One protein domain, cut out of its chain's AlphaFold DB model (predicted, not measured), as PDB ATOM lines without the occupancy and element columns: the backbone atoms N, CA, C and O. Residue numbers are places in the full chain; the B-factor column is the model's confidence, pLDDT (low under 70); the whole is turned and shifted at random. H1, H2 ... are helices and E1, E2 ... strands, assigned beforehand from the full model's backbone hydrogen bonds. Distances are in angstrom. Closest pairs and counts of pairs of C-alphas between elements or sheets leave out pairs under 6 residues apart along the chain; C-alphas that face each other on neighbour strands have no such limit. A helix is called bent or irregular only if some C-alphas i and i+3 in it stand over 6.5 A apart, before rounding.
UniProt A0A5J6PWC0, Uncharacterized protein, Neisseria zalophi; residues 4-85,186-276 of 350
ATOM      1  N   ILE A   4      14.172  -1.528  19.088       80.38
ATOM      2  CA  ILE A   4      13.820  -1.663  17.672       80.38
ATOM      3  C   ILE A   4      14.891  -0.926  16.883       80.38
ATOM      4  O   ILE A   4      15.270   0.170  17.274       80.38
ATOM      5  N   SER A   5      15.381  -1.487  15.778       78.19
ATOM      6  CA  SER A   5      16.279  -0.719  14.913       78.19
ATOM      7  C   SER A   5      15.547   0.498  14.344       78.19
ATOM      8  O   SER A   5      14.345   0.433  14.069       78.19
ATOM      9  N   GLN A   6      16.264   1.596  14.103       74.19
ATOM     10  CA  GLN A   6      15.682   2.781  13.463       74.19
ATOM     11  C   GLN A   6      14.983   2.411  12.144       74.19
ATOM     12  O   GLN A   6      13.900   2.911  11.847       74.19
ATOM     13  N   TYR A   7      15.577   1.483  11.392       76.94
ATOM     14  CA  TYR A   7      14.990   0.927  10.186       76.94
ATOM     15  C   TYR A   7      13.589   0.337  10.412       76.94
ATOM     16  O   TYR A   7      12.633   0.663   9.713       76.94
ATOM     17  N   ASN A   8      13.447  -0.535  11.407       81.81
ATOM     18  CA  ASN A   8      12.162  -1.151  11.707       81.81
ATOM     19  C   ASN A   8      11.170  -0.138  12.293       81.81
ATOM     20  O   ASN A   8       9.971  -0.243  12.037       81.81
ATOM     21  N   PHE A   9      11.659   0.857  13.034       82.56
ATOM     22  CA  PHE A   9      10.836   1.926  13.585       82.56
ATOM     23  C   PHE A   9      10.277   2.854  12.499       82.56
ATOM     24  O   PHE A   9       9.099   3.199  12.533       82.56
ATOM     25  N   SER A  10      11.071   3.202  11.482       80.00
ATOM     26  CA  SER A  10      10.625   4.076  10.388       80.00
ATOM     27  C   SER A  10       9.487   3.466   9.559       80.00
ATOM     28  O   SER A  10       8.750   4.195   8.893       80.00
ATOM     29  N   ARG A  11       9.275   2.148   9.644       85.25
ATOM     30  CA  ARG A  11       8.157   1.444   8.997       85.25
ATOM     31  C   ARG A  11       6.813   1.660   9.686       85.25
ATOM     32  O   ARG A  11       5.792   1.303   9.100       85.25
ATOM     33  N   LEU A  12       6.789   2.230  10.890       88.69
ATOM     34  CA  LEU A  12       5.547   2.671  11.516       88.69
ATOM     35  C   LEU A  12       4.984   3.868  10.752       88.69
ATOM     36  O   LEU A  12       5.647   4.898  10.592       88.69
ATOM     37  N   ILE A  13       3.752   3.726  10.282       89.75
ATOM     38  CA  ILE A  13       2.990   4.771   9.604       89.75
ATOM     39  C   ILE A  13       1.676   5.012  10.341       89.75
ATOM     40  O   ILE A  13       1.118   4.086  10.929       89.75
ATOM     41  N   ALA A  14       1.185   6.249  10.293       90.00
ATOM     42  CA  ALA A  14      -0.165   6.563  10.736       90.00
ATOM     43  C   ALA A  14      -1.181   5.997   9.741       90.00
ATOM     44  O   ALA A  14      -0.985   6.103   8.526       90.00
ATOM     45  N   ASP A  15      -2.252   5.402  10.253       87.75
ATOM     46  CA  ASP A  15      -3.347   4.899   9.434       87.75
ATOM     47  C   ASP A  15      -4.457   5.958   9.330       87.75
ATOM     48  O   ASP A  15      -5.112   6.238  10.334       87.75
ATOM     49  N   PRO A  16      -4.672   6.593   8.161       85.38
ATOM     50  CA  PRO A  16      -5.615   7.705   8.044       85.38
ATOM     51  C   PRO A  16      -7.048   7.327   8.434       85.38
ATOM     52  O   PRO A  16      -7.753   8.161   9.000       85.38
ATOM     53  N   GLU A  17      -7.465   6.086   8.170       84.69
ATOM     54  CA  GLU A  17      -8.825   5.614   8.453       84.69
ATOM     55  C   GLU A  17      -9.108   5.542   9.955       84.69
ATOM     56  O   GLU A  17     -10.204   5.874  10.407       84.69
ATOM     57  N   THR A  18      -8.115   5.133  10.743       84.56
ATOM     58  CA  THR A  18      -8.275   4.963  12.190       84.56
ATOM     59  C   THR A  18      -7.889   6.224  12.954       84.56
ATOM     60  O   THR A  18      -8.559   6.578  13.925       84.56
ATOM     61  N   VAL A  19      -6.852   6.937  12.502       84.00
ATOM     62  CA  VAL A  19      -6.340   8.157  13.145       84.00
ATOM     63  C   VAL A  19      -7.325   9.306  13.039       84.00
ATOM     64  O   VAL A  19      -7.443  10.051  13.999       84.00
ATOM     65  N   PHE A  20      -8.038   9.460  11.922       82.12
ATOM     66  CA  PHE A  20      -9.008  10.548  11.732       82.12
ATOM     67  C   PHE A  20     -10.463  10.061  11.694       82.12
ATOM     68  O   PHE A  20     -11.358  10.807  11.303       82.12
ATOM     69  N   GLY A  21     -10.704   8.807  12.089       77.31
ATOM     70  CA  GLY A  21     -12.040   8.222  12.171       77.31
ATOM     71  C   GLY A  21     -12.858   8.733  13.365       77.31
ATOM     72  O   GLY A  21     -12.469   9.653  14.079       77.31
ATOM     73  N   ASN A  22     -13.996   8.087  13.630       67.12
ATOM     74  CA  ASN A  22     -14.958   8.507  14.667       67.12
ATOM     75  C   ASN A  22     -14.391   8.555  16.100       67.12
ATOM     76  O   ASN A  22     -14.932   9.261  16.947       67.12
ATOM     77  N   PHE A  23     -13.313   7.817  16.363       65.12
ATOM     78  CA  PHE A  23     -12.582   7.810  17.635       65.12
ATOM     79  C   PHE A  23     -11.167   8.375  17.475       65.12
ATOM     80  O   PHE A  23     -10.294   8.081  18.279       65.12
ATOM     81  N   GLY A  24     -10.924   9.112  16.393       69.25
ATOM     82  CA  GLY A  24      -9.610   9.548  15.959       69.25
ATOM     83  C   GLY A  24      -9.041  10.731  16.740       69.25
ATOM     84  O   GLY A  24      -9.749  11.486  17.406       69.25
ATOM     85  N   LEU A  25      -7.732  10.906  16.603       78.06
ATOM     86  CA  LEU A  25      -6.989  12.071  17.050       78.06
ATOM     87  C   LEU A  25      -7.445  13.299  16.252       78.06
ATOM     88  O   LEU A  25      -7.289  13.344  15.027       78.06
ATOM     89  N   LYS A  26      -7.986  14.317  16.930       76.69
ATOM     90  CA  LYS A  26      -8.309  15.574  16.253       76.69
ATOM     91  C   LYS A  26      -7.021  16.317  15.946       76.69
ATOM     92  O   LYS A  26      -6.124  16.430  16.772       76.69
ATOM     93  N   ILE A  27      -6.934  16.837  14.731       68.06
ATOM     94  CA  ILE A  27      -5.722  17.499  14.241       68.06
ATOM     95  C   ILE A  27      -5.459  18.794  15.010       68.06
ATOM     96  O   ILE A  27      -4.300  19.123  15.253       68.06
ATOM     97  N   GLU A  28      -6.518  19.497  15.427       69.75
ATOM     98  CA  GLU A  28      -6.404  20.706  16.250       69.75
ATOM     99  C   GLU A  28      -5.701  20.446  17.595       69.75
ATOM    100  O   GLU A  28      -5.113  21.365  18.169       69.75
ATOM    101  N   ASP A  29      -5.710  19.196  18.067       70.19
ATOM    102  CA  ASP A  29      -5.067  18.799  19.317       70.19
ATOM    103  C   ASP A  29      -3.546  18.616  19.155       70.19
ATOM    104  O   ASP A  29      -2.834  18.597  20.155       70.19
ATOM    105  N   ILE A  30      -3.027  18.520  17.919       79.12
ATOM    106  CA  ILE A  30      -1.591  18.366  17.645       79.12
ATOM    107  C   ILE A  30      -0.962  19.737  17.384       79.12
ATOM    108  O   ILE A  30      -0.982  20.270  16.272       79.12
ATOM    109  N   GLN A  31      -0.341  20.300  18.410       75.88
ATOM    110  CA  GLN A  31       0.402  21.548  18.325       75.88
ATOM    111  C   GLN A  31       1.798  21.314  17.728       75.88
ATOM    112  O   GLN A  31       2.380  20.236  17.829       75.88
ATOM    113  N   HIS A  32       2.408  22.345  17.136       72.31
ATOM    114  CA  HIS A  32       3.762  22.222  16.565       72.31
ATOM    115  C   HIS A  32       4.805  21.746  17.588       72.31
ATOM    116  O   HIS A  32       5.676  20.938  17.260       72.31
ATOM    117  N   LYS A  33       4.658  22.186  18.843       76.31
ATOM    118  CA  LYS A  33       5.511  21.766  19.961       76.31
ATOM    119  C   LYS A  33       5.428  20.274  20.280       76.31
ATOM    120  O   LYS A  33       6.366  19.669  20.808       76.31
ATOM    121  N   ASP A  34       4.313  19.655  19.910       81.00
ATOM    122  CA  ASP A  34       4.102  18.234  20.121       81.00
ATOM    123  C   ASP A  34       4.979  17.424  19.162       81.00
ATOM    124  O   ASP A  34       5.465  16.356  19.530       81.00
ATOM    125  N   VAL A  35       5.322  17.995  18.001       83.88
ATOM    126  CA  VAL A  35       6.285  17.427  17.055       83.88
ATOM    127  C   VAL A  35       7.728  17.742  17.475       83.88
ATOM    128  O   VAL A  35       8.503  16.808  17.673       83.88
ATOM    129  N   TYR A  36       8.134  19.004  17.668       88.94
ATOM    130  CA  TYR A  36       9.534  19.304  18.024       88.94
ATOM    131  C   TYR A  36       9.743  20.606  18.814       88.94
ATOM    132  O   TYR A  36       9.730  21.696  18.242       88.94
ATOM    133  N   GLU A  37      10.052  20.456  20.110       86.50
ATOM    134  CA  GLU A  37      10.417  21.540  21.043       86.50
ATOM    135  C   GLU A  37       9.533  22.787  20.870       86.50
ATOM    136  O   GLU A  37       8.322  22.654  20.775       86.50
ATOM    137  N   ASP A  38      10.102  23.991  20.813       83.75
ATOM    138  CA  ASP A  38       9.346  25.234  20.619       83.75
ATOM    139  C   ASP A  38       9.351  25.706  19.152       83.75
ATOM    140  O   ASP A  38       9.024  26.857  18.855       83.75
ATOM    141  N   LYS A  39       9.765  24.848  18.208       86.31
ATOM    142  CA  LYS A  39       9.937  25.244  16.803       86.31
ATOM    143  C   LYS A  39       8.697  24.938  15.981       86.31
ATOM    144  O   LYS A  39       8.157  23.834  15.998       86.31
ATOM    145  N   VAL A  40       8.291  25.915  15.179       86.31
ATOM    146  CA  VAL A  40       7.210  25.740  14.211       86.31
ATOM    147  C   VAL A  40       7.765  25.051  12.969       86.31
ATOM    148  O   VAL A  40       8.561  25.629  12.235       86.31
ATOM    149  N   ILE A  41       7.336  23.809  12.744       88.75
ATOM    150  CA  ILE A  41       7.582  23.066  11.504       88.75
ATOM    151  C   ILE A  41       6.228  22.840  10.830       88.75
ATOM    152  O   ILE A  41       5.439  21.987  11.243       88.75
ATOM    153  N   ASP A  42       5.933  23.643   9.812       88.06
ATOM    154  CA  ASP A  42       4.674  23.647   9.059       88.06
ATOM    155  C   ASP A  42       4.766  22.848   7.745       88.06
ATOM    156  O   ASP A  42       3.931  22.982   6.857       88.06
ATOM    157  N   TRP A  43       5.781  21.991   7.613       90.00
ATOM    158  CA  TRP A  43       6.095  21.277   6.367       90.00
ATOM    159  C   TRP A  43       5.248  20.026   6.145       90.00
ATOM    160  O   TRP A  43       5.181  19.502   5.032       90.00
ATOM    161  N   PHE A  44       4.644  19.512   7.211       88.88
ATOM    162  CA  PHE A  44       4.038  18.188   7.250       88.88
ATOM    163  C   PHE A  44       2.532  18.246   7.066       88.88
ATOM    164  O   PHE A  44       1.867  19.117   7.620       88.88
ATOM    165  N   THR A  45       1.988  17.273   6.343       86.19
ATOM    166  CA  THR A  45       0.547  17.029   6.313       86.19
ATOM    167  C   THR A  45       0.055  16.611   7.691       86.19
ATOM    168  O   THR A  45       0.823  16.163   8.544       86.19
ATOM    169  N   ASN A  46      -1.252  16.700   7.902       85.19
ATOM    170  CA  ASN A  46      -1.859  16.288   9.165       85.19
ATOM    171  C   ASN A  46      -1.551  14.823   9.512       85.19
ATOM    172  O   ASN A  46      -1.226  14.518  10.657       85.19
ATOM    173  N   LEU A  47      -1.556  13.928   8.519       87.00
ATOM    174  CA  LEU A  47      -1.213  12.518   8.716       87.00
ATOM    175  C   LEU A  47       0.261  12.326   9.105       87.00
ATOM    176  O   LEU A  47       0.585  11.498   9.951       87.00
ATOM    177  N   GLU A  48       1.164  13.103   8.509       89.19
ATOM    178  CA  GLU A  48       2.590  13.059   8.840       89.19
ATOM    179  C   GLU A  48       2.867  13.623  10.238       89.19
ATOM    180  O   GLU A  48       3.653  13.033  10.977       89.19
ATOM    181  N   LYS A  49       2.192  14.713  10.632       89.31
ATOM    182  CA  LYS A  49       2.254  15.247  12.002       89.31
ATOM    183  C   LYS A  49       1.748  14.225  13.011       89.31
ATOM    184  O   LYS A  49       2.437  13.968  13.993       89.31
ATOM    185  N   ALA A  50       0.601  13.601  12.737       89.94
ATOM    186  CA  ALA A  50       0.055  12.537  13.570       89.94
ATOM    187  C   ALA A  50       1.047  11.379  13.707       89.94
ATOM    188  O   ALA A  50       1.372  10.985  14.821       89.94
ATOM    189  N   ARG A  51       1.623  10.897  12.598       91.69
ATOM    190  CA  ARG A  51       2.668   9.862  12.633       91.69
ATOM    191  C   ARG A  51       3.833  10.260  13.541       91.69
ATOM    192  O   ARG A  51       4.205   9.479  14.407       91.69
ATOM    193  N   LEU A  52       4.410  11.447  13.344       92.06
ATOM    194  CA  LEU A  52       5.558  11.914  14.128       92.06
ATOM    195  C   LEU A  52       5.217  12.021  15.619       92.06
ATOM    196  O   LEU A  52       5.983  11.542  16.453       92.06
ATOM    197  N   TYR A  53       4.057  12.587  15.948       91.75
ATOM    198  CA  TYR A  53       3.616  12.759  17.328       91.75
ATOM    199  C   TYR A  53       3.329  11.423  18.028       91.75
ATOM    200  O   TYR A  53       3.825  11.188  19.129       91.75
ATOM    201  N   LEU A  54       2.614  10.503  17.374       91.00
ATOM    202  CA  LEU A  54       2.341   9.169  17.917       91.00
ATOM    203  C   LEU A  54       3.633   8.356  18.096       91.00
ATOM    204  O   LEU A  54       3.799   7.683  19.112       91.00
ATOM    205  N   CYS A  55       4.579   8.459  17.156       90.25
ATOM    206  CA  CYS A  55       5.907   7.855  17.282       90.25
ATOM    207  C   CYS A  55       6.706   8.435  18.460       90.25
ATOM    208  O   CYS A  55       7.369   7.681  19.170       90.25
ATOM    209  N   LYS A  56       6.637   9.752  18.687       90.56
ATOM    210  CA  LYS A  56       7.253  10.404  19.850       90.56
ATOM    211  C   LYS A  56       6.657   9.865  21.148       90.56
ATOM    212  O   LYS A  56       7.414   9.398  21.989       90.56
ATOM    213  N   ILE A  57       5.327   9.845  21.280       89.00
ATOM    214  CA  ILE A  57       4.632   9.290  22.456       89.00
ATOM    215  C   ILE A  57       5.079   7.851  22.723       89.00
ATOM    216  O   ILE A  57       5.537   7.545  23.821       89.00
ATOM    217  N   LEU A  58       5.020   6.993  21.700       87.62
ATOM    218  CA  LEU A  58       5.374   5.577  21.810       87.62
ATOM    219  C   LEU A  58       6.791   5.361  22.369       87.62
ATOM    220  O   LEU A  58       7.020   4.401  23.102       87.62
ATOM    221  N   LEU A  59       7.740   6.236  22.018       83.31
ATOM    222  CA  LEU A  59       9.141   6.120  22.423       83.31
ATOM    223  C   LEU A  59       9.471   6.832  23.737       83.31
ATOM    224  O   LEU A  59      10.269   6.319  24.520       83.31
ATOM    225  N   THR A  60       8.923   8.028  23.956       81.75
ATOM    226  CA  THR A  60       9.385   8.930  25.021       81.75
ATOM    227  C   THR A  60       8.384   9.116  26.153       81.75
ATOM    228  O   THR A  60       8.758   9.673  27.179       81.75
ATOM    229  N   ASP A  61       7.129   8.688  25.995       82.75
ATOM    230  CA  ASP A  61       6.077   8.937  26.984       82.75
ATOM    231  C   ASP A  61       5.124   7.738  27.118       82.75
ATOM    232  O   ASP A  61       4.000   7.721  26.611       82.75
ATOM    233  N   SER A  62       5.595   6.697  27.815       76.75
ATOM    234  CA  SER A  62       4.837   5.452  28.002       76.75
ATOM    235  C   SER A  62       3.511   5.641  28.738       76.75
ATOM    236  O   SER A  62       2.611   4.818  28.580       76.75
ATOM    237  N   ASP A  63       3.412   6.691  29.551       82.75
ATOM    238  CA  ASP A  63       2.285   6.927  30.453       82.75
ATOM    239  C   ASP A  63       1.289   7.936  29.846       82.75
ATOM    240  O   ASP A  63       0.252   8.234  30.441       82.75
ATOM    241  N   HIS A  64       1.567   8.421  28.630       85.94
ATOM    242  CA  HIS A  64       0.688   9.311  27.890       85.94
ATOM    243  C   HIS A  64      -0.694   8.668  27.667       85.94
ATOM    244  O   HIS A  64      -0.767   7.513  27.227       85.94
ATOM    245  N   PRO A  65      -1.808   9.408  27.846       84.62
ATOM    246  CA  PRO A  65      -3.159   8.872  27.659       84.62
ATOM    247  C   PRO A  65      -3.373   8.219  26.287       84.62
ATOM    248  O   PRO A  65      -3.995   7.164  26.177       84.62
ATOM    249  N   LEU A  66      -2.780   8.805  25.240       85.69
ATOM    250  CA  LEU A  66      -2.883   8.286  23.873       85.69
ATOM    251  C   LEU A  66      -2.126   6.970  23.646       85.69
ATOM    252  O   LEU A  66      -2.382   6.318  22.642       85.69
ATOM    253  N   ASN A  67      -1.227   6.538  24.536       83.19
ATOM    254  CA  ASN A  67      -0.485   5.291  24.329       83.19
ATOM    255  C   ASN A  67      -1.428   4.069  24.310       83.19
ATOM    256  O   ASN A  67      -1.310   3.176  23.470       83.19
ATOM    257  N   LYS A  68      -2.453   4.080  25.175       82.12
ATOM    258  CA  LYS A  68      -3.529   3.077  25.166       82.12
ATOM    259  C   LYS A  68      -4.398   3.172  23.909       82.12
ATOM    260  O   LYS A  68      -4.861   2.150  23.400       82.12
ATOM    261  N   GLU A  69      -4.609   4.378  23.401       84.38
ATOM    262  CA  GLU A  69      -5.428   4.621  22.211       84.38
ATOM    263  C   GLU A  69      -4.724   4.172  20.926       84.38
ATOM    264  O   GLU A  69      -5.354   3.522  20.094       84.38
ATOM    265  N   ILE A  70      -3.405   4.393  20.811       85.31
ATOM    266  CA  ILE A  70      -2.562   3.868  19.720       85.31
ATOM    267  C   ILE A  70      -2.786   2.363  19.559       85.31
ATOM    268  O   ILE A  70      -2.979   1.876  18.443       85.31
ATOM    269  N   LYS A  71      -2.788   1.658  20.693       79.69
ATOM    270  CA  LYS A  71      -3.001   0.218  20.801       79.69
ATOM    271  C   LYS A  71      -4.433  -0.178  20.421       79.69
ATOM    272  O   LYS A  71      -4.644  -0.964  19.502       79.69
ATOM    273  N   THR A  72      -5.418   0.418  21.091       82.88
ATOM    274  CA  THR A  72      -6.840   0.045  20.976       82.88
ATOM    275  C   THR A  72      -7.401   0.315  19.582       82.88
ATOM    276  O   THR A  72      -8.109  -0.519  19.019       82.88
ATOM    277  N   HIS A  73      -7.058   1.465  19.005       84.75
ATOM    278  CA  HIS A  73      -7.622   1.936  17.744       84.75
ATOM    279  C   HIS A  73      -6.711   1.694  16.538       84.75
ATOM    280  O   HIS A  73      -7.095   2.027  15.421       84.75
ATOM    281  N   LYS A  74      -5.525   1.099  16.734       85.44
ATOM    282  CA  LYS A  74      -4.553   0.818  15.661       85.44
ATOM    283  C   LYS A  74      -4.236   2.057  14.822       85.44
ATOM    284  O   LYS A  74      -4.266   2.035  13.593       85.44
ATOM    285  N   TRP A  75      -3.952   3.164  15.501       89.25
ATOM    286  CA  TRP A  75      -3.588   4.430  14.857       89.25
ATOM    287  C   TRP A  75      -2.245   4.375  14.134       89.25
ATOM    288  O   TRP A  75      -2.001   5.128  13.193       89.25
ATOM    289  N   LEU A  76      -1.374   3.467  14.566       90.00
ATOM    290  CA  LEU A  76      -0.146   3.131  13.868       90.00
ATOM    291  C   LEU A  76      -0.269   1.734  13.261       90.00
ATOM    292  O   LEU A  76      -0.845   0.826  13.858       90.00
ATOM    293  N   LYS A  77       0.330   1.550  12.086       89.38
ATOM    294  CA  LYS A  77       0.509   0.241  11.454       89.38
ATOM    295  C   LYS A  77       1.896   0.111  10.856       89.38
ATOM    296  O   LYS A  77       2.558   1.100  10.542       89.38
ATOM    297  N   ILE A  78       2.328  -1.126  10.660       88.94
ATOM    298  CA  ILE A  78       3.588  -1.405   9.985       88.94
ATOM    299  C   ILE A  78       3.374  -1.421   8.478       88.94
ATOM    300  O   ILE A  78       2.625  -2.239   7.941       88.94
ATOM    301  N   LYS A  79       4.143  -0.592   7.779       85.88
ATOM    302  CA  LYS A  79       4.276  -0.659   6.330       85.88
ATOM    303  C   LYS A  79       5.229  -1.798   5.934       85.88
ATOM    304  O   LYS A  79       6.425  -1.771   6.238       85.88
ATOM    305  N   THR A  80       4.689  -2.817   5.259       83.25
ATOM    306  CA  THR A  80       5.439  -3.952   4.680       83.25
ATOM    307  C   THR A  80       4.957  -4.195   3.254       83.25
ATOM    308  O   THR A  80       4.306  -5.194   2.968       83.25
ATOM    309  N   GLU A  81       5.202  -3.231   2.369       84.38
ATOM    310  CA  GLU A  81       4.853  -3.364   0.953       84.38
ATOM    311  C   GLU A  81       5.903  -4.198   0.219       84.38
ATOM    312  O   GLU A  81       7.108  -4.025   0.415       84.38
ATOM    313  N   ASP A  82       5.430  -5.099  -0.638       89.25
ATOM    314  CA  ASP A  82       6.267  -5.895  -1.521       89.25
ATOM    315  C   ASP A  82       6.178  -5.365  -2.947       89.25
ATOM    316  O   ASP A  82       5.150  -5.480  -3.615       89.25
ATOM    317  N   PHE A  83       7.283  -4.785  -3.408       89.88
ATOM    318  CA  PHE A  83       7.415  -4.260  -4.763       89.88
ATOM    319  C   PHE A  83       7.862  -5.320  -5.774       89.88
ATOM    320  O   PHE A  83       8.049  -4.995  -6.941       89.88
ATOM    321  N   TYR A  84       8.063  -6.576  -5.351       93.94
ATOM    322  CA  TYR A  84       8.457  -7.687  -6.223       93.94
ATOM    323  C   TYR A  84       9.775  -7.458  -6.988       93.94
ATOM    324  O   TYR A  84      10.038  -8.116  -7.991       93.94
ATOM    325  N   LYS A  85      10.626  -6.540  -6.502       93.12
ATOM    326  CA  LYS A  85      11.941  -6.211  -7.087       93.12
ATOM    327  C   LYS A  85      13.072  -7.103  -6.575       93.12
ATOM    328  O   LYS A  85      14.167  -7.080  -7.121       93.12
ATOM    329  N   ALA A 186      25.807   3.058  16.279       36.06
ATOM    330  CA  ALA A 186      27.055   3.626  16.753       36.06
ATOM    331  C   ALA A 186      27.383   4.811  15.826       36.06
ATOM    332  O   ALA A 186      28.398   4.837  15.140       36.06
ATOM    333  N   LEU A 187      26.474   5.794  15.746       37.00
ATOM    334  CA  LEU A 187      26.733   7.113  15.204       37.00
ATOM    335  C   LEU A 187      27.509   7.778  16.316       37.00
ATOM    336  O   LEU A 187      26.954   8.550  17.087       37.00
ATOM    337  N   ASP A 188      28.761   7.366  16.452       35.59
ATOM    338  CA  ASP A 188      29.871   8.147  16.953       35.59
ATOM    339  C   ASP A 188      29.428   9.389  17.740       35.59
ATOM    340  O   ASP A 188      29.374  10.503  17.195       35.59
ATOM    341  N   ASN A 189      28.950   9.170  18.975       42.12
ATOM    342  CA  ASN A 189      28.362  10.194  19.836       42.12
ATOM    343  C   ASN A 189      27.663  11.309  19.037       42.12
ATOM    344  O   ASN A 189      28.123  12.465  18.990       42.12
ATOM    345  N   HIS A 190      26.567  11.003  18.345       46.56
ATOM    346  CA  HIS A 190      25.576  12.021  18.038       46.56
ATOM    347  C   HIS A 190      24.906  12.405  19.351       46.56
ATOM    348  O   HIS A 190      23.754  12.100  19.613       46.56
ATOM    349  N   ASN A 191      25.684  13.126  20.172       69.19
ATOM    350  CA  ASN A 191      25.200  14.013  21.209       69.19
ATOM    351  C   ASN A 191      23.940  14.653  20.633       69.19
ATOM    352  O   ASN A 191      24.030  15.220  19.544       69.19
ATOM    353  N   LEU A 192      22.791  14.520  21.298       80.50
ATOM    354  CA  LEU A 192      21.522  15.113  20.867       80.50
ATOM    355  C   LEU A 192      21.728  16.540  20.329       80.50
ATOM    356  O   LEU A 192      21.122  16.917  19.335       80.50
ATOM    357  N   SER A 193      22.696  17.284  20.883       84.38
ATOM    358  CA  SER A 193      23.222  18.543  20.339       84.38
ATOM    359  C   SER A 193      23.528  18.547  18.827       84.38
ATOM    360  O   SER A 193      23.127  19.478  18.139       84.38
ATOM    361  N   LYS A 194      24.222  17.546  18.269       84.75
ATOM    362  CA  LYS A 194      24.493  17.413  16.825       84.75
ATOM    363  C   LYS A 194      23.207  17.215  16.017       84.75
ATOM    364  O   LYS A 194      23.088  17.812  14.952       84.75
ATOM    365  N   LEU A 195      22.256  16.409  16.500       87.12
ATOM    366  CA  LEU A 195      20.962  16.229  15.827       87.12
ATOM    367  C   LEU A 195      20.151  17.522  15.843       87.12
ATOM    368  O   LEU A 195      19.694  17.952  14.787       87.12
ATOM    369  N   LYS A 196      20.087  18.203  16.994       91.31
ATOM    370  CA  LYS A 196      19.490  19.539  17.105       91.31
ATOM    371  C   LYS A 196      20.136  20.513  16.117       91.31
ATOM    372  O   LYS A 196      19.439  21.156  15.348       91.31
ATOM    373  N   LYS A 197      21.473  20.545  16.033       91.75
ATOM    374  CA  LYS A 197      22.199  21.368  15.047       91.75
ATOM    375  C   LYS A 197      21.838  21.026  13.599       91.75
ATOM    376  O   LYS A 197      21.710  21.942  12.798       91.75
ATOM    377  N   LYS A 198      21.668  19.744  13.256       91.88
ATOM    378  CA  LYS A 198      21.249  19.318  11.907       91.88
ATOM    379  C   LYS A 198      19.823  19.765  11.585       91.88
ATOM    380  O   LYS A 198      19.591  20.259  10.485       91.88
ATOM    381  N   ILE A 199      18.896  19.630  12.533       93.44
ATOM    382  CA  ILE A 199      17.518  20.129  12.403       93.44
ATOM    383  C   ILE A 199      17.536  21.648  12.190       93.44
ATOM    384  O   ILE A 199      16.934  22.150  11.244       93.44
ATOM    385  N   ASP A 200      18.302  22.374  13.001       94.81
ATOM    386  CA  ASP A 200      18.433  23.833  12.929       94.81
ATOM    387  C   ASP A 200      19.046  24.296  11.608       94.81
ATOM    388  O   ASP A 200      18.595  25.265  10.995       94.81
ATOM    389  N   GLU A 201      20.071  23.586  11.142       95.62
ATOM    390  CA  GLU A 201      20.687  23.840   9.850       95.62
ATOM    391  C   GLU A 201      19.698  23.600   8.706       95.62
ATOM    392  O   GLU A 201      19.665  24.396   7.767       95.62
ATOM    393  N   LEU A 202      18.885  22.543   8.785       95.88
ATOM    394  CA  LEU A 202      17.889  22.221   7.770       95.88
ATOM    395  C   LEU A 202      16.770  23.268   7.717       95.88
ATOM    396  O   LEU A 202      16.422  23.711   6.625       95.88
ATOM    397  N   LEU A 203      16.280  23.727   8.875       95.81
ATOM    398  CA  LEU A 203      15.338  24.851   8.972       95.81
ATOM    399  C   LEU A 203      15.920  26.113   8.320       95.81
ATOM    400  O   LEU A 203      15.293  26.713   7.453       95.81
ATOM    401  N   ARG A 204      17.169  26.471   8.648       96.56
ATOM    402  CA  ARG A 204      17.836  27.645   8.063       96.56
ATOM    403  C   ARG A 204      18.041  27.517   6.549       96.56
ATOM    404  O   ARG A 204      17.906  28.504   5.826       96.56
ATOM    405  N   LYS A 205      18.403  26.324   6.061       97.25
ATOM    406  CA  LYS A 205      18.541  26.052   4.620       97.25
ATOM    407  C   LYS A 205      17.200  26.203   3.911       97.25
ATOM    408  O   LYS A 205      17.162  26.839   2.860       97.25
ATOM    409  N   PHE A 206      16.128  25.681   4.505       96.44
ATOM    410  CA  PHE A 206      14.776  25.868   3.994       96.44
ATOM    411  C   PHE A 206      14.407  27.351   3.944       96.44
ATOM    412  O   PHE A 206      14.002  27.820   2.890       96.44
ATOM    413  N   ASP A 207      14.625  28.116   5.017       96.38
ATOM    414  CA  ASP A 207      14.309  29.549   5.041       96.38
ATOM    415  C   ASP A 207      15.046  30.323   3.946       96.38
ATOM    416  O   ASP A 207      14.474  31.200   3.297       96.38
ATOM    417  N   SER A 208      16.327  30.011   3.730       97.25
ATOM    418  CA  SER A 208      17.131  30.636   2.678       97.25
ATOM    419  C   SER A 208      16.616  30.278   1.285       97.25
ATOM    420  O   SER A 208      16.478  31.163   0.441       97.25
ATOM    421  N   TRP A 209      16.331  28.998   1.045       97.56
ATOM    422  CA  TRP A 209      15.795  28.513  -0.224       97.56
ATOM    423  C   TRP A 209      14.411  29.108  -0.496       97.56
ATOM    424  O   TRP A 209      14.204  29.744  -1.524       97.56
ATOM    425  N   TYR A 210      13.501  29.036   0.472       96.31
ATOM    426  CA  TYR A 210      12.148  29.565   0.365       96.31
ATOM    427  C   TYR A 210      12.153  31.080   0.128       96.31
ATOM    428  O   TYR A 210      11.396  31.569  -0.702       96.31
ATOM    429  N   LYS A 211      13.046  31.853   0.768       97.12
ATOM    430  CA  LYS A 211      13.189  33.298   0.498       97.12
ATOM    431  C   LYS A 211      13.594  33.602  -0.942       97.12
ATOM    432  O   LYS A 211      13.139  34.623  -1.457       97.12
ATOM    433  N   SER A 212      14.395  32.733  -1.561       96.94
ATOM    434  CA  SER A 212      14.859  32.884  -2.945       96.94
ATOM    435  C   SER A 212      13.775  32.626  -3.998       96.94
ATOM    436  O   SER A 212      13.921  33.078  -5.129       96.94
ATOM    437  N   LEU A 213      12.673  31.973  -3.615       96.31
ATOM    438  CA  LEU A 213      11.545  31.694  -4.498       96.31
ATOM    439  C   LEU A 213      10.728  32.956  -4.823       96.31
ATOM    440  O   LEU A 213      10.561  33.866  -3.995       96.31
ATOM    441  N   THR A 214      10.147  32.974  -6.017       96.56
ATOM    442  CA  THR A 214       9.140  33.949  -6.446       96.56
ATOM    443  C   THR A 214       7.851  33.819  -5.626       96.56
ATOM    444  O   THR A 214       7.597  32.811  -4.968       96.56
ATOM    445  N   THR A 215       6.988  34.840  -5.667       95.25
ATOM    446  CA  THR A 215       5.693  34.815  -4.960       95.25
ATOM    447  C   THR A 215       4.817  33.637  -5.388       95.25
ATOM    448  O   THR A 215       4.167  33.020  -4.549       95.25
ATOM    449  N   ASN A 216       4.811  33.298  -6.681       91.62
ATOM    450  CA  ASN A 216       4.010  32.187  -7.181       91.62
ATOM    451  C   ASN A 216       4.537  30.838  -6.668       91.62
ATOM    452  O   ASN A 216       3.773  30.040  -6.140       91.62
ATOM    453  N   GLU A 217       5.850  30.619  -6.734       93.06
ATOM    454  CA  GLU A 217       6.496  29.410  -6.204       93.06
ATOM    455  C   GLU A 217       6.278  29.256  -4.692       93.06
ATOM    456  O   GLU A 217       6.000  28.155  -4.221       93.06
ATOM    457  N   LYS A 218       6.323  30.358  -3.931       93.75
ATOM    458  CA  LYS A 218       5.992  30.367  -2.496       93.75
ATOM    459  C   LYS A 218       4.568  29.889  -2.238       93.75
ATOM    460  O   LYS A 218       4.389  28.990  -1.425       93.75
ATOM    461  N   ASN A 219       3.589  30.415  -2.976       89.38
ATOM    462  CA  ASN A 219       2.190  29.996  -2.858       89.38
ATOM    463  C   ASN A 219       2.010  28.505  -3.171       89.38
ATOM    464  O   ASN A 219       1.264  27.814  -2.480       89.38
ATOM    465  N   ILE A 220       2.718  27.995  -4.183       88.12
ATOM    466  CA  ILE A 220       2.725  26.563  -4.500       88.12
ATOM    467  C   ILE A 220       3.297  25.762  -3.331       88.12
ATOM    468  O   ILE A 220       2.647  24.828  -2.861       88.12
ATOM    469  N   ILE A 221       4.465  26.140  -2.809       90.94
ATOM    470  CA  ILE A 221       5.063  25.459  -1.659       90.94
ATOM    471  C   ILE A 221       4.143  25.511  -0.441       90.94
ATOM    472  O   ILE A 221       3.944  24.479   0.189       90.94
ATOM    473  N   ASP A 222       3.519  26.646  -0.141       88.88
ATOM    474  CA  ASP A 222       2.582  26.760   0.979       88.88
ATOM    475  C   ASP A 222       1.307  25.942   0.772       88.88
ATOM    476  O   ASP A 222       0.762  25.415   1.737       88.88
ATOM    477  N   SER A 223       0.863  25.758  -0.474       83.44
ATOM    478  CA  SER A 223      -0.245  24.851  -0.786       83.44
ATOM    479  C   SER A 223       0.127  23.375  -0.608       83.44
ATOM    480  O   SER A 223      -0.742  22.572  -0.281       83.44
ATOM    481  N   ILE A 224       1.402  23.014  -0.805       83.44
ATOM    482  CA  ILE A 224       1.932  21.651  -0.622       83.44
ATOM    483  C   ILE A 224       2.265  21.386   0.850       83.44
ATOM    484  O   ILE A 224       2.123  20.258   1.331       83.44
ATOM    485  N   LYS A 225       2.700  22.412   1.587       81.56
ATOM    486  CA  LYS A 225       2.786  22.371   3.046       81.56
ATOM    487  C   LYS A 225       1.398  22.067   3.606       81.56
ATOM    488  O   LYS A 225       0.391  22.575   3.130       81.56
ATOM    489  N   ASN A 226       1.334  21.222   4.628       70.06
ATOM    490  CA  ASN A 226       0.099  20.822   5.314       70.06
ATOM    491  C   ASN A 226      -0.954  20.053   4.483       70.06
ATOM    492  O   ASN A 226      -1.783  19.377   5.091       70.06
ATOM    493  N   ASN A 227      -0.891  20.034   3.148       66.06
ATOM    494  CA  ASN A 227      -1.831  19.285   2.311       66.06
ATOM    495  C   ASN A 227      -1.194  18.062   1.651       66.06
ATOM    496  O   ASN A 227      -0.031  18.057   1.247       66.06
ATOM    497  N   TYR A 228      -2.003  17.020   1.466       56.16
ATOM    498  CA  TYR A 228      -1.676  15.918   0.566       56.16
ATOM    499  C   TYR A 228      -1.893  16.383  -0.884       56.16
ATOM    500  O   TYR A 228      -2.838  15.980  -1.550       56.16
ATOM    501  N   CYS A 229      -1.068  17.315  -1.367       49.22
ATOM    502  CA  CYS A 229      -1.079  17.667  -2.780       49.22
ATOM    503  C   CYS A 229      -0.255  16.613  -3.537       49.22
ATOM    504  O   CYS A 229       0.984  16.595  -3.482       49.22
ATOM    505  N   GLU A 230      -0.946  15.687  -4.208       54.53
ATOM    506  CA  GLU A 230      -0.328  14.904  -5.274       54.53
ATOM    507  C   GLU A 230       0.109  15.881  -6.368       54.53
ATOM    508  O   GLU A 230      -0.679  16.695  -6.846       54.53
ATOM    509  N   SER A 231       1.357  15.775  -6.818       55.00
ATOM    510  CA  SER A 231       1.904  16.581  -7.918       55.00
ATOM    511  C   SER A 231       1.135  16.427  -9.241       55.00
ATOM    512  O   SER A 231       1.445  17.113 -10.208       55.00
ATOM    513  N   LYS A 232       0.118  15.554  -9.302       53.56
ATOM    514  CA  LYS A 232      -0.740  15.313 -10.468       53.56
ATOM    515  C   LYS A 232      -1.583  16.521 -10.890       53.56
ATOM    516  O   LYS A 232      -1.946  16.590 -12.057       53.56
ATOM    517  N   GLY A 233      -1.893  17.444  -9.977       60.34
ATOM    518  CA  GLY A 233      -2.646  18.668 -10.289       60.34
ATOM    519  C   GLY A 233      -1.777  19.899 -10.555       60.34
ATOM    520  O   GLY A 233      -2.305  20.955 -10.894       60.34
ATOM    521  N   LEU A 234      -0.461  19.780 -10.370       70.56
ATOM    522  CA  LEU A 234       0.479  20.870 -10.588       70.56
ATOM    523  C   LEU A 234       0.902  20.905 -12.055       70.56
ATOM    524  O   LEU A 234       1.105  19.859 -12.677       70.56
ATOM    525  N   ALA A 235       1.064  22.118 -12.586       72.75
ATOM    526  CA  ALA A 235       1.727  22.306 -13.868       72.75
ATOM    527  C   ALA A 235       3.149  21.715 -13.806       72.75
ATOM    528  O   ALA A 235       3.744  21.641 -12.725       72.75
ATOM    529  N   GLU A 236       3.660  21.232 -14.939       77.06
ATOM    530  CA  GLU A 236       4.899  20.442 -15.000       77.06
ATOM    531  C   GLU A 236       6.077  21.186 -14.357       77.06
ATOM    532  O   GLU A 236       6.823  20.611 -13.570       77.06
ATOM    533  N   GLU A 237       6.152  22.500 -14.575       74.31
ATOM    534  CA  GLU A 237       7.164  23.394 -14.013       74.31
ATOM    535  C   GLU A 237       7.178  23.449 -12.474       74.31
ATOM    536  O   GLU A 237       8.191  23.797 -11.870       74.31
ATOM    537  N   PHE A 238       6.078  23.081 -11.814       81.19
ATOM    538  CA  PHE A 238       5.976  23.051 -10.353       81.19
ATOM    539  C   PHE A 238       6.170  21.655  -9.764       81.19
ATOM    540  O   PHE A 238       6.311  21.527  -8.544       81.19
ATOM    541  N   LYS A 239       6.195  20.603 -10.592       83.88
ATOM    542  CA  LYS A 239       6.490  19.244 -10.119       83.88
ATOM    543  C   LYS A 239       7.932  19.132  -9.650       83.88
ATOM    544  O   LYS A 239       8.157  18.568  -8.580       83.88
ATOM    545  N   ASP A 240       8.861  19.741 -10.381       87.50
ATOM    546  CA  ASP A 240      10.277  19.789 -10.013       87.50
ATOM    547  C   ASP A 240      10.476  20.541  -8.695       87.50
ATOM    548  O   ASP A 240      11.123  20.032  -7.780       87.50
ATOM    549  N   LEU A 241       9.829  21.701  -8.540       90.50
ATOM    550  CA  LEU A 241       9.867  22.484  -7.303       90.50
ATOM    551  C   LEU A 241       9.292  21.703  -6.105       90.50
ATOM    552  O   LEU A 241       9.860  21.700  -5.011       90.50
ATOM    553  N   ALA A 242       8.163  21.016  -6.303       87.75
ATOM    554  CA  ALA A 242       7.548  20.175  -5.280       87.75
ATOM    555  C   ALA A 242       8.431  18.969  -4.915       87.75
ATOM    556  O   ALA A 242       8.499  18.592  -3.741       87.75
ATOM    557  N   GLY A 243       9.088  18.365  -5.908       87.75
ATOM    558  CA  GLY A 243      10.068  17.296  -5.733       87.75
ATOM    559  C   GLY A 243      11.264  17.777  -4.920       87.75
ATOM    560  O   GLY A 243      11.572  17.193  -3.883       87.75
ATOM    561  N   GLU A 244      11.849  18.912  -5.304       92.38
ATOM    562  CA  GLU A 244      12.965  19.534  -4.597       92.38
ATOM    563  C   GLU A 244      12.616  19.820  -3.131       92.38
ATOM    564  O   GLU A 244      13.388  19.470  -2.235       92.38
ATOM    565  N   PHE A 245      11.436  20.392  -2.863       93.00
ATOM    566  CA  PHE A 245      10.979  20.628  -1.495       93.00
ATOM    567  C   PHE A 245      10.924  19.333  -0.671       93.00
ATOM    568  O   PHE A 245      11.418  19.273   0.464       93.00
ATOM    569  N   LYS A 246      10.320  18.288  -1.247       90.38
ATOM    570  CA  LYS A 246      10.145  16.994  -0.586       90.38
ATOM    571  C   LYS A 246      11.492  16.335  -0.288       90.38
ATOM    572  O   LYS A 246      11.732  15.938   0.851       90.38
ATOM    573  N   GLU A 247      12.371  16.272  -1.280       88.38
ATOM    574  CA  GLU A 247      13.653  15.570  -1.203       88.38
ATOM    575  C   GLU A 247      14.697  16.303  -0.366       88.38
ATOM    576  O   GLU A 247      15.412  15.667   0.408       88.38
ATOM    577  N   LYS A 248      14.796  17.631  -0.489       93.38
ATOM    578  CA  LYS A 248      15.841  18.401   0.201       93.38
ATOM    579  C   LYS A 248      15.467  18.798   1.621       93.38
ATOM    580  O   LYS A 248      16.374  19.001   2.428       93.38
ATOM    581  N   PHE A 249      14.175  18.913   1.941       94.06
ATOM    582  CA  PHE A 249      13.731  19.445   3.235       94.06
ATOM    583  C   PHE A 249      12.760  18.524   3.961       94.06
ATOM    584  O   PHE A 249      13.039  18.116   5.089       94.06
ATOM    585  N   LYS A 250      11.636  18.162   3.333       91.25
ATOM    586  CA  LYS A 250      10.548  17.463   4.027       91.25
ATOM    587  C   LYS A 250      10.950  16.072   4.521       91.25
ATOM    588  O   LYS A 250      10.841  15.810   5.719       91.25
ATOM    589  N   TYR A 251      11.415  15.193   3.631       88.75
ATOM    590  CA  TYR A 251      11.807  13.830   4.003       88.75
ATOM    591  C   TYR A 251      13.032  13.813   4.926       88.75
ATOM    592  O   TYR A 251      12.950  13.169   5.973       88.75
ATOM    593  N   PRO A 252      14.103  14.593   4.661       89.38
ATOM    594  CA  PRO A 252      15.219  14.683   5.598       89.38
ATOM    595  C   PRO A 252      14.804  15.148   6.998       89.38
ATOM    596  O   PRO A 252      15.334  14.646   7.986       89.38
ATOM    597  N   MET A 253      13.842  16.072   7.114       93.06
ATOM    598  CA  MET A 253      13.341  16.506   8.422       93.06
ATOM    599  C   MET A 253      12.550  15.407   9.134       93.06
ATOM    600  O   MET A 253      12.742  15.218  10.331       93.06
ATOM    601  N   GLN A 254      11.694  14.660   8.426       90.44
ATOM    602  CA  GLN A 254      10.984  13.516   9.016       90.44
ATOM    603  C   GLN A 254      11.968  12.487   9.578       90.44
ATOM    604  O   GLN A 254      11.813  12.049  10.719       90.44
ATOM    605  N   ASP A 255      13.003  12.149   8.807       85.25
ATOM    606  CA  ASP A 255      14.031  11.203   9.231       85.25
ATOM    607  C   ASP A 255      14.799  11.721  10.451       85.25
ATOM    608  O   ASP A 255      14.958  10.996  11.433       85.25
ATOM    609  N   LEU A 256      15.223  12.992  10.435       88.69
ATOM    610  CA  LEU A 256      15.916  13.616  11.563       88.69
ATOM    611  C   LEU A 256      15.072  13.621  12.842       88.69
ATOM    612  O   LEU A 256      15.617  13.365  13.912       88.69
ATOM    613  N   LEU A 257      13.768  13.890  12.745       91.50
ATOM    614  CA  LEU A 257      12.864  13.895  13.896       91.50
ATOM    615  C   LEU A 257      12.649  12.492  14.470       91.50
ATOM    616  O   LEU A 257      12.727  12.316  15.682       91.50
ATOM    617  N   LEU A 258      12.453  11.480  13.620       87.25
ATOM    618  CA  LEU A 258      12.332  10.092  14.075       87.25
ATOM    619  C   LEU A 258      13.621   9.603  14.750       87.25
ATOM    620  O   LEU A 258      13.551   8.961  15.799       87.25
ATOM    621  N   ILE A 259      14.790   9.949  14.192       83.88
ATOM    622  CA  ILE A 259      16.091   9.684  14.827       83.88
ATOM    623  C   ILE A 259      16.172  10.405  16.169       83.88
ATOM    624  O   ILE A 259      16.559   9.803  17.164       83.88
ATOM    625  N   TYR A 260      15.790  11.682  16.213       87.31
ATOM    626  CA  TYR A 260      15.816  12.474  17.435       87.31
ATOM    627  C   TYR A 260      14.980  11.832  18.548       87.31
ATOM    628  O   TYR A 260      15.494  11.661  19.648       87.31
ATOM    629  N   TYR A 261      13.743  11.402  18.271       87.75
ATOM    630  CA  TYR A 261      12.902  10.733  19.273       87.75
ATOM    631  C   TYR A 261      13.524   9.428  19.771       87.75
ATOM    632  O   TYR A 261      13.517   9.162  20.973       87.75
ATOM    633  N   TYR A 262      14.087   8.633  18.858       80.12
ATOM    634  CA  TYR A 262      14.763   7.385  19.197       80.12
ATOM    635  C   TYR A 262      15.975   7.627  20.108       80.12
ATOM    636  O   TYR A 262      16.090   7.009  21.166       80.12
ATOM    637  N   GLU A 263      16.836   8.580  19.754       79.31
ATOM    638  CA  GLU A 263      18.016   8.946  20.544       79.31
ATOM    639  C   GLU A 263      17.648   9.594  21.883       79.31
ATOM    640  O   GLU A 263      18.320   9.366  22.887       79.31
ATOM    641  N   THR A 264      16.581  10.397  21.939       83.06
ATOM    642  CA  THR A 264      16.066  10.939  23.204       83.06
ATOM    643  C   THR A 264      15.621   9.807  24.121       83.06
ATOM    644  O   THR A 264      16.011   9.797  25.285       83.06
ATOM    645  N   ALA A 265      14.874   8.830  23.599       78.44
ATOM    646  CA  ALA A 265      14.447   7.685  24.387       78.44
ATOM    647  C   ALA A 265      15.652   6.894  24.923       78.44
ATOM    648  O   ALA A 265      15.770   6.702  26.132       78.44
ATOM    649  N   MET A 266      16.608   6.546  24.056       74.19
ATOM    650  CA  MET A 266      17.816   5.815  24.455       74.19
ATOM    651  C   MET A 266      18.649   6.572  25.507       74.19
ATOM    652  O   MET A 266      19.025   5.984  26.520       74.19
ATOM    653  N   ASN A 267      18.896   7.877  25.322       74.44
ATOM    654  CA  ASN A 267      19.694   8.689  26.256       74.44
ATOM    655  C   ASN A 267      19.010   8.905  27.612       74.44
ATOM    656  O   ASN A 267      19.682   9.024  28.634       74.44
ATOM    657  N   SER A 268      17.679   8.948  27.637       75.25
ATOM    658  CA  SER A 268      16.897   9.034  28.873       75.25
ATOM    659  C   SER A 268      16.635   7.662  29.507       75.25
ATOM    660  O   SER A 268      15.887   7.581  30.480       75.25
ATOM    661  N   ASN A 269      17.230   6.588  28.969       68.12
ATOM    662  CA  ASN A 269      16.951   5.198  29.341       68.12
ATOM    663  C   ASN A 269      15.444   4.867  29.315       68.12
ATOM    664  O   ASN A 269      14.943   4.030  30.069       68.12
ATOM    665  N   LEU A 270      14.710   5.562  28.446       66.50
ATOM    666  CA  LEU A 270      13.328   5.277  28.128       66.50
ATOM    667  C   LEU A 270      13.337   4.156  27.095       66.50
ATOM    668  O   LEU A 270      14.033   4.192  26.081       66.50
ATOM    669  N   SER A 271      12.563   3.127  27.378       65.12
ATOM    670  CA  SER A 271      12.307   2.047  26.441       65.12
ATOM    671  C   SER A 271      10.811   1.840  26.355       65.12
ATOM    672  O   SER A 271      10.054   2.250  27.242       65.12
ATOM    673  N   ILE A 272      10.385   1.147  25.306       70.94
ATOM    674  CA  ILE A 272       9.016   0.665  25.231       70.94
ATOM    675  C   ILE A 272       8.872  -0.385  26.338       70.94
ATOM    676  O   ILE A 272       9.397  -1.503  26.242       70.94
ATOM    677  N   LYS A 273       8.256   0.034  27.451       69.06
ATOM    678  CA  LYS A 273       8.123  -0.770  28.674       69.06
ATOM    679  C   LYS A 273       7.282  -2.014  28.407       69.06
ATOM    680  O   LYS A 273       7.680  -3.112  28.792       69.06
ATOM    681  N   ASP A 274       6.167  -1.822  27.710       73.31
ATOM    682  CA  ASP A 274       5.215  -2.861  27.338       73.31
ATOM    683  C   ASP A 274       5.472  -3.328  25.900       73.31
ATOM    684  O   ASP A 274       5.074  -2.669  24.946       73.31
ATOM    685  N   SER A 275       6.140  -4.471  25.725       80.50
ATOM    686  CA  SER A 275       6.386  -5.046  24.396       80.50
ATOM    687  C   SER A 275       5.107  -5.512  23.692       80.50
ATOM    688  O   SER A 275       5.127  -5.653  22.469       80.50
ATOM    689  N   SER A 276       3.993  -5.694  24.416       81.88
ATOM    690  CA  SER A 276       2.724  -6.123  23.815       81.88
ATOM    691  C   SER A 276       2.199  -5.109  22.801       81.88
ATOM    692  O   SER A 276       1.619  -5.502  21.792       81.88
TER     693      SER A 276
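What this domain is: This is residues 4 to 85 and 186 to 276 of the 350 residues of an uncharacterized protein of Neisseria zalophi (UniProt A0A5J6PWC0). Look first for one long, bent but nearly straight helix, H8, lengthwise through the domain: its second arm H8b has H4 beside it on one side and H6 on another, and H7 packs steeply on its first arm H8a. Near H4 a two-stranded ribbon, E1 and E2, and the short helices H2, H3 and H5 gather, while H1 packs on H8b and residues 79 to 85 run outward from the body to a cut. The printed part has 173 residues, with eight named helices and two named strands in the order H1, E1, H2, H3, H4, H5, E2, H6, H7, H8; the sheet, in the order E1 - E2, is antiparallel and the class is mostly helix. The whole is compact, with a radius of gyration of the C-alphas of 17.1 A, and spans 50 by 41 by 40 A.

Where its parts are: Start with the sheet: find C-alpha 12 at (5.547, 2.671, 11.516), where E1, residues 12 to 14, begins; its partner E2 is residues 76 to 78. Close by in the chain are H1, residues 6 to 10, and H2, residues 16 to 19; H3 is residues 32 to 35. From C-alpha 46 at (-1.859, 16.288, 9.165), H4 runs through residues 46 to 60 over 20.8 A, and H5, residues 65 to 73, covers 12.9 A. Beyond the cut, H6 takes residues 192 to 212 over 30.5 A, and H7 takes residues 215 to 224 over 14.4 A. H8, residues 236 to 267, was assigned as one helix by its hydrogen bonds but is bent: C-alphas 248 and 251 are 7.2 A apart. Its arms are H8a, residues 236 to 248, 18.8 A long, and H8b, residues 251 to 267, 24.2 A long, ending at C-alpha 267 at (19.694, 8.689, 26.256); they stand at a shallow tilt of 16 degrees.

How they stand to each other: In the sheet, look at N 13 and O 77, and at N 77 and O 13: each pair is 2.9 A apart, within hydrogen-bond range, and the antiparallel strands' directions differ by 137 degrees. From E1 step to H4: their closest C-alphas, those of Ala 14 and Arg 51, are 4.7 A apart. H4 touches H8b at a shallow tilt of 16 degrees, the same way, closest at the C-alphas of Thr 60 and Ala 265, 5.3 A. H4 touches H5 with residues 54 to 58 alone, at a steep tilt of 65 degrees, opposite ways; the C-alphas of Leu 58 and Asn 67 are closest, 6.4 A. H3 touches H4, closest at the C-alphas of Val 35 and Tyr 53, 5.4 A. H2 is close to H4 but not clearly touching it, with the C-alphas of Pro 16 and Leu 47 closest, 6.6 A. H8 is the hub, touching four other helices. H8b touches H1 with residues 255 to 262 alone, closest at the C-alphas of Gln 6 and Ile 259, 7.0 A. H6 touches H8b at a shallow tilt of 18 degrees, opposite ways, with the C-alphas of Leu 195 and Tyr 260 closest, 6.6 A. H7 touches H8a at a steep tilt of 63 degrees, the same way, closest at the C-alphas of Ile 221 and Ala 242, 6.9 A. H4 and H6 are apart. Every O i to N i+4 pair is within hydrogen-bond range in H1, H4, H6, H7 and H8b; in H5 it is 4 of 5 and in H8a 7 of 9, while H2 and H3 are too short for such a pair.

The domain as a whole: The two C-alphas farthest apart, those of Thr 214 and Ser 276, are 50.6 A apart. Residues 86 to 185 are not printed, and C-alphas 85 and 186 lie 29.9 A apart across the cut. The links from H2 to H3 and from H7 to H8 are long. The mean pLDDT of the printed part is 82.6; look for values under 70 at residues 22 to 24, 27 to 28, 186 to 191, 227 to 233, 269 to 271 and 273.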